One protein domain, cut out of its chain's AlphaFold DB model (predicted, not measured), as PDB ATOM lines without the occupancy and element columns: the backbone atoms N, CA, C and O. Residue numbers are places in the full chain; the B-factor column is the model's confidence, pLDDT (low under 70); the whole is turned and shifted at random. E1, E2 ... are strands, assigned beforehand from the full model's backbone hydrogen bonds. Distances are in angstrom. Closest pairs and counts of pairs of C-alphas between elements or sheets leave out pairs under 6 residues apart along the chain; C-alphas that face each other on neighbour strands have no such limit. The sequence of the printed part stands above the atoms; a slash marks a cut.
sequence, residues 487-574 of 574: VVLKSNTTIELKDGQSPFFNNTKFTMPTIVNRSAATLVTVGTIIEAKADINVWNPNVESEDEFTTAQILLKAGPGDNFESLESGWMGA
ATOM      1  N   VAL A 487     130.314 140.761  98.210       67.88
ATOM      2  CA  VAL A 487     129.355 141.199  99.228       67.88
ATOM      3  C   VAL A 487     129.752 140.561 100.555       67.88
ATOM      4  O   VAL A 487     129.512 139.373 100.787       67.88
ATOM      5  N   VAL A 488     130.392 141.354 101.413       63.91
ATOM      6  CA  VAL A 488     130.796 140.949 102.764       63.91
ATOM      7  C   VAL A 488     129.627 141.146 103.729       63.91
ATOM      8  O   VAL A 488     129.142 142.264 103.916       63.91
ATOM      9  N   LEU A 489     129.180 140.070 104.381       58.94
ATOM     10  CA  LEU A 489     128.247 140.178 105.500       58.94
ATOM     11  C   LEU A 489     129.022 140.517 106.778       58.94
ATOM     12  O   LEU A 489     129.860 139.740 107.232       58.94
ATOM     13  N   LYS A 490     128.697 141.654 107.404       53.62
ATOM     14  CA  LYS A 490     129.121 141.964 108.779       53.62
ATOM     15  C   LYS A 490     128.303 141.110 109.751       53.62
ATOM     16  O   LYS A 490     127.298 141.570 110.286       53.62
ATOM     17  N   SER A 491     128.664 139.846 109.931       49.16
ATOM     18  CA  SER A 491     127.975 138.974 110.881       49.16
ATOM     19  C   SER A 491     128.502 139.191 112.308       49.16
ATOM     20  O   SER A 491     129.671 138.968 112.600       49.16
ATOM     21  N   ASN A 492     127.603 139.554 113.232       42.84
ATOM     22  CA  ASN A 492     127.771 139.371 114.687       42.84
ATOM     23  C   ASN A 492     127.531 137.901 115.104       42.84
ATOM     24  O   ASN A 492     127.228 137.607 116.260       42.84
ATOM     25  N   THR A 493     127.607 136.970 114.156       40.28
ATOM     26  CA  THR A 493     127.200 135.581 114.339       40.28
ATOM     27  C   THR A 493     128.449 134.728 114.483       40.28
ATOM     28  O   THR A 493     129.213 134.556 113.535       40.28
ATOM     29  N   THR A 494     128.675 134.204 115.684       39.72
ATOM     30  CA  THR A 494     129.688 133.189 115.977       39.72
ATOM     31  C   THR A 494     129.371 131.940 115.156       39.72
ATOM     32  O   THR A 494     128.451 131.199 115.486       39.72
ATOM     33  N   ILE A 495     130.091 131.718 114.056       44.88
ATOM     34  CA  ILE A 495     129.971 130.486 113.271       44.88
ATOM     35  C   ILE A 495     130.945 129.462 113.860       44.88
ATOM     36  O   ILE A 495     132.156 129.692 113.905       44.88
ATOM     37  N   GLU A 496     130.405 128.340 114.337       40.59
ATOM     38  CA  GLU A 496     131.177 127.170 114.753       40.59
ATOM     39  C   GLU A 496     131.907 126.574 113.541       40.59
ATOM     40  O   GLU A 496     131.300 126.058 112.602       40.59
ATOM     41  N   LEU A 497     133.238 126.654 113.558       45.75
ATOM     42  CA  LEU A 497     134.102 125.893 112.660       45.75
ATOM     43  C   LEU A 497     133.953 124.412 113.023       45.75
ATOM     44  O   LEU A 497     134.201 124.053 114.172       45.75
ATOM     45  N   LYS A 498     133.622 123.551 112.051       44.75
ATOM     46  CA  LYS A 498     133.470 122.093 112.246       44.75
ATOM     47  C   LYS A 498     134.725 121.365 112.774       44.75
ATOM     48  O   LYS A 498     134.628 120.176 113.036       44.75
ATOM     49  N   ASP A 499     135.843 122.069 112.982       42.94
ATOM     50  CA  ASP A 499     137.076 121.540 113.589       42.94
ATOM     51  C   ASP A 499     137.757 122.485 114.612       42.94
ATOM     52  O   ASP A 499     138.920 122.316 114.965       42.94
ATOM     53  N   GLY A 500     137.057 123.501 115.132       44.44
ATOM     54  CA  GLY A 500     137.485 124.209 116.354       44.44
ATOM     55  C   GLY A 500     138.801 125.018 116.333       44.44
ATOM     56  O   GLY A 500     139.121 125.632 117.347       44.44
ATOM     57  N   GLN A 501     139.551 125.106 115.228       49.72
ATOM     58  CA  GLN A 501     140.755 125.950 115.141       49.72
ATOM     59  C   GLN A 501     140.572 127.088 114.135       49.72
ATOM     60  O   GLN A 501     140.720 126.920 112.929       49.72
ATOM     61  N   SER A 502     140.269 128.288 114.635       52.25
ATOM     62  CA  SER A 502     140.536 129.508 113.866       52.25
ATOM     63  C   SER A 502     142.053 129.698 113.775       52.25
ATOM     64  O   SER A 502     142.719 129.526 114.798       52.25
ATOM     65  N   PRO A 503     142.621 130.058 112.614       55.47
ATOM     66  CA  PRO A 503     144.051 130.307 112.524       55.47
ATOM     67  C   PRO A 503     144.419 131.489 113.433       55.47
ATOM     68  O   PRO A 503     143.827 132.569 113.362       55.47
ATOM     69  N   PHE A 504     145.374 131.261 114.333       54.78
ATOM     70  CA  PHE A 504     145.943 132.296 115.189       54.78
ATOM     71  C   PHE A 504     147.256 132.768 114.575       54.78
ATOM     72  O   PHE A 504     148.162 131.967 114.353       54.78
ATOM     73  N   PHE A 505     147.381 134.072 114.349       58.34
ATOM     74  CA  PHE A 505     148.642 134.698 113.955       58.34
ATOM     75  C   PHE A 505     149.078 135.630 115.082       58.34
ATOM     76  O   PHE A 505     148.323 136.522 115.466       58.34
ATOM     77  N   ASN A 506     150.267 135.405 115.654       54.59
ATOM     78  CA  ASN A 506     150.799 136.186 116.783       54.59
ATOM     79  C   ASN A 506     149.761 136.409 117.910       54.59
ATOM     80  O   ASN A 506     149.493 137.542 118.296       54.59
ATOM     81  N   ASN A 507     149.128 135.333 118.396       54.81
ATOM     82  CA  ASN A 507     148.066 135.345 119.422       54.81
ATOM     83  C   ASN A 507     146.777 136.112 119.066       54.81
ATOM     84  O   ASN A 507     145.902 136.266 119.916       54.81
ATOM     85  N   THR A 508     146.610 136.540 117.814       55.19
ATOM     86  CA  THR A 508     145.395 137.216 117.346       55.19
ATOM     87  C   THR A 508     144.546 136.231 116.549       55.19
ATOM     88  O   THR A 508     145.042 135.588 115.620       55.19
ATOM     89  N   LYS A 509     143.268 136.084 116.921       58.28
ATOM     90  CA  LYS A 509     142.315 135.234 116.195       58.28
ATOM     91  C   LYS A 509     142.020 135.878 114.845       58.28
ATOM     92  O   LYS A 509     141.478 136.979 114.799       58.28
ATOM     93  N   PHE A 510     142.363 135.195 113.760       61.12
ATOM     94  CA  PHE A 510     142.053 135.664 112.420       61.12
ATOM     95  C   PHE A 510     140.705 135.088 111.976       61.12
ATOM     96  O   PHE A 510     140.536 133.874 111.855       61.12
ATOM     97  N   THR A 511     139.726 135.964 111.763       59.00
ATOM     98  CA  THR A 511     138.396 135.619 111.243       59.00
ATOM     99  C   THR A 511     138.278 136.068 109.798       59.00
ATOM    100  O   THR A 511     138.383 137.259 109.513       59.00
ATOM    101  N   MET A 512     138.035 135.117 108.895       59.69
ATOM    102  CA  MET A 512     137.667 135.433 107.517       59.69
ATOM    103  C   MET A 512     136.222 135.945 107.459       59.69
ATOM    104  O   MET A 512     135.355 135.347 108.105       59.69
ATOM    105  N   PRO A 513     135.939 137.015 106.695       62.66
ATOM    106  CA  PRO A 513     134.573 137.462 106.459       62.66
ATOM    107  C   PRO A 513     133.770 136.392 105.710       62.66
ATOM    108  O   PRO A 513     134.298 135.685 104.850       62.66
ATOM    109  N   THR A 514     132.475 136.283 106.010       64.25
ATOM    110  CA  THR A 514     131.560 135.462 105.209       64.25
ATOM    111  C   THR A 514     131.216 136.217 103.930       64.25
ATOM    112  O   THR A 514     130.638 137.306 103.986       64.25
ATOM    113  N   ILE A 515     131.571 135.640 102.782       67.94
ATOM    114  CA  ILE A 515     131.280 136.211 101.465       67.94
ATOM    115  C   ILE A 515     130.051 135.503 100.894       67.94
ATOM    116  O   ILE A 515     129.998 134.274 100.846       67.94
ATOM    117  N   VAL A 516     129.048 136.276 100.483       72.19
ATOM    118  CA  VAL A 516     127.815 135.732  99.895       72.19
ATOM    119  C   VAL A 516     128.122 135.098  98.535       72.19
ATOM    120  O   VAL A 516     128.895 135.654  97.755       72.19
ATOM    121  N   ASN A 517     127.510 133.944  98.247       74.75
ATOM    122  CA  ASN A 517     127.651 133.198  96.987       74.75
ATOM    123  C   ASN A 517     129.097 132.802  96.632       74.75
ATOM    124  O   ASN A 517     129.414 132.595  95.463       74.75
ATOM    125  N   ARG A 518     129.991 132.703  97.625       75.31
ATOM    126  CA  ARG A 518     131.362 132.217  97.434       75.31
ATOM    127  C   ARG A 518     131.742 131.220  98.517       75.31
ATOM    128  O   ARG A 518     131.455 131.419  99.693       75.31
ATOM    129  N   SER A 519     132.450 130.176  98.108       80.25
ATOM    130  CA  SER A 519     133.115 129.234  99.002       80.25
ATOM    131  C   SER A 519     134.584 129.160  98.610       80.25
ATOM    132  O   SER A 519     134.907 129.120  97.425       80.25
ATOM    133  N   ALA A 520     135.479 129.181  99.594       78.62
ATOM    134  CA  ALA A 520     136.914 129.141  99.357       78.62
ATOM    135  C   ALA A 520     137.616 128.327 100.445       78.62
ATOM    136  O   ALA A 520     137.295 128.434 101.629       78.62
ATOM    137  N   ALA A 521     138.619 127.552 100.037       79.94
ATOM    138  CA  ALA A 521     139.620 126.986 100.929       79.94
ATOM    139  C   ALA A 521     140.909 127.793 100.752       79.94
ATOM    140  O   ALA A 521     141.408 127.932  99.635       79.94
ATOM    141  N   THR A 522     141.435 128.371 101.831       76.31
ATOM    142  CA  THR A 522     142.567 129.303 101.744       76.31
ATOM    143  C   THR A 522     143.619 128.979 102.789       76.31
ATOM    144  O   THR A 522     143.318 128.882 103.977       76.31
ATOM    145  N   LEU A 523     144.869 128.868 102.344       79.06
ATOM    146  CA  LEU A 523     146.039 128.907 103.213       79.06
ATOM    147  C   LEU A 523     146.546 130.349 103.270       79.06
ATOM    148  O   LEU A 523     146.792 130.957 102.230       79.06
ATOM    149  N   VAL A 524     146.688 130.899 104.475       77.12
ATOM    150  CA  VAL A 524     147.026 132.313 104.678       77.12
ATOM    151  C   VAL A 524     148.312 132.435 105.472       77.12
ATOM    152  O   VAL A 524     148.542 131.700 106.428       77.12
ATOM    153  N   THR A 525     149.132 133.407 105.092       79.38
ATOM    154  CA  THR A 525     150.262 133.893 105.877       79.38
ATOM    155  C   THR A 525     150.148 135.411 105.996       79.38
ATOM    156  O   THR A 525     149.658 136.071 105.079       79.38
ATOM    157  N   VAL A 526     150.536 135.964 107.146       77.12
ATOM    158  CA  VAL A 526     150.387 137.389 107.463       77.12
ATOM    159  C   VAL A 526     151.746 137.950 107.866       77.12
ATOM    160  O   VAL A 526     152.426 137.390 108.722       77.12
ATOM    161  N   GLY A 527     152.136 139.067 107.257       79.44
ATOM    162  CA  GLY A 527     153.402 139.747 107.515       79.44
ATOM    163  C   GLY A 527     153.834 140.595 106.321       79.44
ATOM    164  O   GLY A 527     153.072 140.784 105.374       79.44
ATOM    165  N   THR A 528     155.072 141.087 106.351       81.62
ATOM    166  CA  THR A 528     155.675 141.787 105.210       81.62
ATOM    167  C   THR A 528     156.137 140.762 104.176       81.62
ATOM    168  O   THR A 528     157.233 140.215 104.277       81.62
ATOM    169  N   ILE A 529     155.274 140.475 103.202       81.25
ATOM    170  CA  ILE A 529     155.507 139.475 102.156       81.25
ATOM    171  C   ILE A 529     155.804 140.197 100.842       81.25
ATOM    172  O   ILE A 529     155.022 141.035 100.403       81.25
ATOM    173  N   ILE A 530     156.934 139.861 100.221       80.81
ATOM    174  CA  ILE A 530     157.370 140.426  98.931       80.81
ATOM    175  C   ILE A 530     157.218 139.442  97.764       80.81
ATOM    176  O   ILE A 530     157.313 139.844  96.610       80.81
ATOM    177  N   GLU A 531     157.000 138.156  98.056       79.31
ATOM    178  CA  GLU A 531     156.917 137.082  97.067       79.31
ATOM    179  C   GLU A 531     155.942 135.999  97.538       79.31
ATOM    180  O   GLU A 531     155.917 135.638  98.717       79.31
ATOM    181  N   ALA A 532     155.180 135.444  96.597       84.31
ATOM    182  CA  ALA A 532     154.434 134.211  96.781       84.31
ATOM    183  C   ALA A 532     154.637 133.310  95.554       84.31
ATOM    184  O   ALA A 532     154.442 133.743  94.419       84.31
ATOM    185  N   LYS A 533     155.023 132.052  95.789       84.44
ATOM    186  CA  LYS A 533     155.218 131.022  94.761       84.44
ATOM    187  C   LYS A 533     154.517 129.745  95.207       84.44
ATOM    188  O   LYS A 533     154.696 129.313  96.342       84.44
ATOM    189  N   ALA A 534     153.746 129.141  94.313       83.31
ATOM    190  CA  ALA A 534     153.127 127.842  94.532       83.31
ATOM    191  C   ALA A 534     153.012 127.090  93.203       83.31
ATOM    192  O   ALA A 534     152.789 127.704  92.161       83.31
ATOM    193  N   ASP A 535     153.136 125.764  93.265       82.44
ATOM    194  CA  ASP A 535     152.760 124.883  92.163       82.44
ATOM    195  C   ASP A 535     151.256 124.600  92.291       82.44
ATOM    196  O   ASP A 535     150.800 124.067  93.306       82.44
ATOM    197  N   ILE A 536     150.476 124.989  91.281       84.31
ATOM    198  CA  ILE A 536     149.016 124.844  91.278       84.31
ATOM    199  C   ILE A 536     148.639 123.688  90.350       84.31
ATOM    200  O   ILE A 536     148.973 123.693  89.167       84.31
ATOM    201  N   ASN A 537     147.925 122.699  90.887       83.12
ATOM    202  CA  ASN A 537     147.278 121.650  90.098       83.12
ATOM    203  C   ASN A 537     146.268 122.285  89.120       83.12
ATOM    204  O   ASN A 537     145.468 123.113  89.546       83.12
ATOM    205  N   VAL A 538     146.286 121.874  87.847       81.25
ATOM    206  CA  VAL A 538     145.305 122.262  86.823       81.25
ATOM    207  C   VAL A 538     144.411 121.066  86.492       81.25
ATOM    208  O   VAL A 538     144.908 119.992  86.150       81.25
ATOM    209  N   TRP A 539     143.095 121.257  86.545       81.19
ATOM    210  CA  TRP A 539     142.097 120.263  86.146       81.19
ATOM    211  C   TRP A 539     140.921 120.941  85.443       81.19
ATOM    212  O   TRP A 539     140.766 122.154  85.544       81.19
ATOM    213  N   ASN A 540     140.094 120.158  84.743       80.62
ATOM    214  CA  ASN A 540     138.856 120.660  84.151       80.62
ATOM    215  C   ASN A 540     137.697 120.472  85.149       80.62
ATOM    216  O   ASN A 540     137.305 119.325  85.395       80.62
ATOM    217  N   PRO A 541     137.210 121.535  85.808       82.94
ATOM    218  CA  PRO A 541     136.119 121.436  86.769       82.94
ATOM    219  C   PRO A 541     134.779 121.203  86.066       82.94
ATOM    220  O   PRO A 541     134.570 121.658  84.949       82.94
ATOM    221  N   ASN A 542     133.857 120.515  86.741       82.12
ATOM    222  CA  ASN A 542     132.464 120.479  86.308       82.12
ATOM    223  C   ASN A 542     131.731 121.661  86.943       82.12
ATOM    224  O   ASN A 542     131.748 121.791  88.169       82.12
ATOM    225  N   VAL A 543     131.116 122.496  86.115       80.25
ATOM    226  CA  VAL A 543     130.387 123.697  86.521       80.25
ATOM    227  C   VAL A 543     128.929 123.517  86.101       80.25
ATOM    228  O   VAL A 543     128.663 123.045  84.996       80.25
ATOM    229  N   GLU A 544     127.977 123.789  87.000       81.25
ATOM    230  CA  GLU A 544     126.561 123.449  86.775       81.25
ATOM    231  C   GLU A 544     125.809 124.519  85.966       81.25
ATOM    232  O   GLU A 544     124.783 124.216  85.353       81.25
ATOM    233  N   SER A 545     126.316 125.755  85.939       78.62
ATOM    234  CA  SER A 545     125.702 126.907  85.270       78.62
ATOM    235  C   SER A 545     126.755 127.813  84.624       78.62
ATOM    236  O   SER A 545     127.845 127.960  85.161       78.62
ATOM    237  N   GLU A 546     126.414 128.487  83.521       69.25
ATOM    238  CA  GLU A 546     127.328 129.391  82.791       69.25
ATOM    239  C   GLU A 546     127.788 130.616  83.612       69.25
ATOM    240  O   GLU A 546     128.792 131.246  83.280       69.25
ATOM    241  N   ASP A 547     127.068 130.955  84.687       73.50
ATOM    242  CA  ASP A 547     127.414 132.044  85.613       73.50
ATOM    243  C   ASP A 547     128.343 131.601  86.762       73.50
ATOM    244  O   ASP A 547     128.821 132.430  87.548       73.50
ATOM    245  N   GLU A 548     128.576 130.297  86.904       80.75
ATOM    246  CA  GLU A 548     129.465 129.742  87.914       80.75
ATOM    247  C   GLU A 548     130.890 129.616  87.368       80.75
ATOM    248  O   GLU A 548     131.134 129.494  86.173       80.75
ATOM    249  N   PHE A 549     131.874 129.676  88.259       84.44
ATOM    250  CA  PHE A 549     133.265 129.452  87.895       84.44
ATOM    251  C   PHE A 549     134.032 128.950  89.110       84.44
ATOM    252  O   PHE A 549     133.666 129.197  90.263       84.44
ATOM    253  N   THR A 550     135.154 128.292  88.862       87.62
ATOM    254  CA  THR A 550     136.114 127.936  89.902       87.62
ATOM    255  C   THR A 550     137.510 128.381  89.515       87.62
ATOM    256  O   THR A 550     137.858 128.505  88.341       87.62
ATOM    257  N   THR A 551     138.320 128.664  90.527       88.62
ATOM    258  CA  THR A 551     139.690 129.138  90.354       88.62
ATOM    259  C   THR A 551     140.600 128.482  91.368       88.62
ATOM    260  O   THR A 551     140.213 128.324  92.528       88.62
ATOM    261  N   ALA A 552     141.847 128.238  90.983       89.81
ATOM    262  CA  ALA A 552     142.936 128.057  91.933       89.81
ATOM    263  C   ALA A 552     144.002 129.121  91.661       89.81
ATOM    264  O   ALA A 552     144.465 129.271  90.529       89.81
ATOM    265  N   GLN A 553     144.350 129.894  92.691       90.88
ATOM    266  CA  GLN A 553     145.121 131.126  92.536       90.88
ATOM    267  C   GLN A 553     146.018 131.424  93.741       90.88
ATOM    268  O   GLN A 553     145.714 131.051  94.874       90.88
ATOM    269  N   ILE A 554     147.113 132.134  93.479       91.19
ATOM    270  CA  ILE A 554     147.964 132.801  94.467       91.19
ATOM    271  C   ILE A 554     147.505 134.253  94.566       91.19
ATOM    272  O   ILE A 554     147.171 134.877  93.556       91.19
ATOM    273  N   LEU A 555     147.498 134.784  95.786       88.00
ATOM    274  CA  LEU A 555     146.923 136.082  96.092       88.00
ATOM    275  C   LEU A 555     147.828 136.870  97.036       88.00
ATOM    276  O   LEU A 555     148.141 136.401  98.131       88.00
ATOM    277  N   LEU A 556     148.215 138.076  96.629       88.12
ATOM    278  CA  LEU A 556     148.836 139.069  97.506       88.12
ATOM    279  C   LEU A 556     147.796 140.139  97.823       88.12
ATOM    280  O   LEU A 556     147.213 140.710  96.905       88.12
ATOM    281  N   LYS A 557     147.556 140.391  99.114       84.50
ATOM    282  CA  LYS A 557     146.619 141.415  99.598       84.50
ATOM    283  C   LYS A 557     147.346 142.453 100.436       84.50
ATOM    284  O   LYS A 557     148.128 142.092 101.314       84.50
ATOM    285  N   ALA A 558     147.037 143.721 100.200       83.88
ATOM    286  CA  ALA A 558     147.519 144.844 100.992       83.88
ATOM    287  C   ALA A 558     146.356 145.781 101.342       83.88
ATOM    288  O   ALA A 558     145.518 146.073 100.500       83.88
ATOM    289  N   GLY A 559     146.307 146.262 102.585       77.50
ATOM    290  CA  GLY A 559     145.287 147.208 103.044       77.50
ATOM    291  C   GLY A 559     144.340 146.649 104.117       77.50
ATOM    292  O   GLY A 559     144.335 145.446 104.390       77.50
ATOM    293  N   PRO A 560     143.589 147.530 104.802       68.31
ATOM    294  CA  PRO A 560     142.756 147.158 105.939       68.31
ATOM    295  C   PRO A 560     141.358 146.661 105.534       68.31
ATOM    296  O   PRO A 560     140.617 147.348 104.832       68.31
ATOM    297  N   GLY A 561     140.948 145.520 106.101       63.97
ATOM    298  CA  GLY A 561     139.556 145.051 106.094       63.97
ATOM    299  C   GLY A 561     138.975 144.881 104.689       63.97
ATOM    300  O   GLY A 561     139.535 144.149 103.880       63.97
ATOM    301  N   ASP A 562     137.858 145.565 104.423       63.56
ATOM    302  CA  ASP A 562     137.108 145.495 103.160       63.56
ATOM    303  C   ASP A 562     137.706 146.385 102.044       63.56
ATOM    304  O   ASP A 562     137.303 146.278 100.890       63.56
ATOM    305  N   ASN A 563     138.678 147.250 102.369       68.62
ATOM    306  CA  ASN A 563     139.345 148.161 101.431       68.62
ATOM    307  C   ASN A 563     140.785 147.697 101.176       68.62
ATOM    308  O   ASN A 563     141.748 148.355 101.583       68.62
ATOM    309  N   PHE A 564     140.923 146.537 100.538       78.88
ATOM    310  CA  PHE A 564     142.215 145.962 100.178       78.88
ATOM    311  C   PHE A 564     142.482 146.069  98.674       78.88
ATOM    312  O   PHE A 564     141.575 146.013  97.848       78.88
ATOM    313  N   GLU A 565     143.756 146.172  98.328       84.88
ATOM    314  CA  GLU A 565     144.273 145.961  96.984       84.88
ATOM    315  C   GLU A 565     144.719 144.503  96.870       84.88
ATOM    316  O   GLU A 565     145.305 143.950  97.810       84.88
ATOM    317  N   SER A 566     144.439 143.869  95.733       86.19
ATOM    318  CA  SER A 566     144.887 142.507  95.476       86.19
ATOM    319  C   SER A 566     145.567 142.336  94.125       86.19
ATOM    320  O   SER A 566     145.199 142.951  93.126       86.19
ATOM    321  N   LEU A 567     146.570 141.457  94.115       87.75
ATOM    322  CA  LEU A 567     147.182 140.901  92.914       87.75
ATOM    323  C   LEU A 567     146.946 139.395  92.921       87.75
ATOM    324  O   LEU A 567     147.328 138.714  93.876       87.75
ATOM    325  N   GLU A 568     146.315 138.888  91.865       89.50
ATOM    326  CA  GLU A 568     145.887 137.492  91.779       89.50
ATOM    327  C   GLU A 568     146.454 136.853  90.510       89.50
ATOM    328  O   GLU A 568     146.440 137.463  89.440       89.50
ATOM    329  N   SER A 569     146.954 135.625  90.624       89.19
ATOM    330  CA  SER A 569     147.432 134.839  89.484       89.19
ATOM    331  C   SER A 569     147.093 133.369  89.685       89.19
ATOM    332  O   SER A 569     147.281 132.828  90.774       89.19
ATOM    333  N   GLY A 570     146.571 132.720  88.649       89.81
ATOM    334  CA  GLY A 570     146.062 131.359  88.730       89.81
ATOM    335  C   GLY A 570     145.362 130.931  87.449       89.81
ATOM    336  O   GLY A 570     145.468 131.602  86.423       89.81
ATOM    337  N   TRP A 571     144.629 129.825  87.522       87.31
ATOM    338  CA  TRP A 571     143.751 129.377  86.444       87.31
ATOM    339  C   TRP A 571     142.283 129.496  86.864       87.31
ATOM    340  O   TRP A 571     141.955 129.489  88.055       87.31
ATOM    341  N   MET A 572     141.411 129.617  85.866       85.69
ATOM    342  CA  MET A 572     139.958 129.665  86.008       85.69
ATOM    343  C   MET A 572     139.340 128.635  85.065       85.69
ATOM    344  O   MET A 572     139.795 128.508  83.929       85.69
ATOM    345  N   GLY A 573     138.334 127.910  85.543       78.31
ATOM    346  CA  GLY A 573     137.460 127.070  84.728       78.31
ATOM    347  C   GLY A 573     136.012 127.488  84.955       78.31
ATOM    348  O   GLY A 573     135.640 127.794  86.092       78.31
ATOM    349  N   ALA A 574     135.243 127.543  83.875       66.56
ATOM    350  CA  ALA A 574     133.836 127.917  83.834       66.56
ATOM    351  C   ALA A 574     133.103 126.945  82.911       66.56
ATOM    352  O   ALA A 574     133.746 126.507  81.923       66.56
TER     353      ALA A 574
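Overview. This is residues 487 to 574 of the 574 residues of the protein "AslB" of Gossypium australe (UniProt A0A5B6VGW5). With little regular structure, the domain is a long stretch with no named element, residues 487 to 549, winding in wide loops, then one hairpin, E1 and E2, bent into an arch. Of the 88 printed residues, 18 are in these two named strands, an antiparallel sheet of class all strand. The whole is loose, with a radius of gyration of the C-alphas of 15.1 A, and spans 39 by 33 by 27 A.

Arrangement. Residues 488 to 489 pair antiparallel with residues 514 to 515. E1, residues 550 to 558, and E2, residues 565 to 573, form an antiparallel hairpin, their directions at 169 degrees. N 554 and O 569, 2.8 A apart, are within hydrogen-bond range. E1 bends by 64 degrees at residue 553, E2 by 67 degrees at residue 570.

Along the chain. E1 runs 23.2 A from C-alpha 550 at (136.114, 127.936, 89.902). E2 runs 23.5 A to C-alpha 573 at (137.460, 127.070, 84.728).

Size, cuts and confidence. The C-alphas farthest apart, of Asn 507 and Glu 546, are 42.5 A apart. The printed part has no cut. The link E1 to E2 is short. Model pLDDT is under 70 at residues 487 to 515, 546, 560 to 563 and 574.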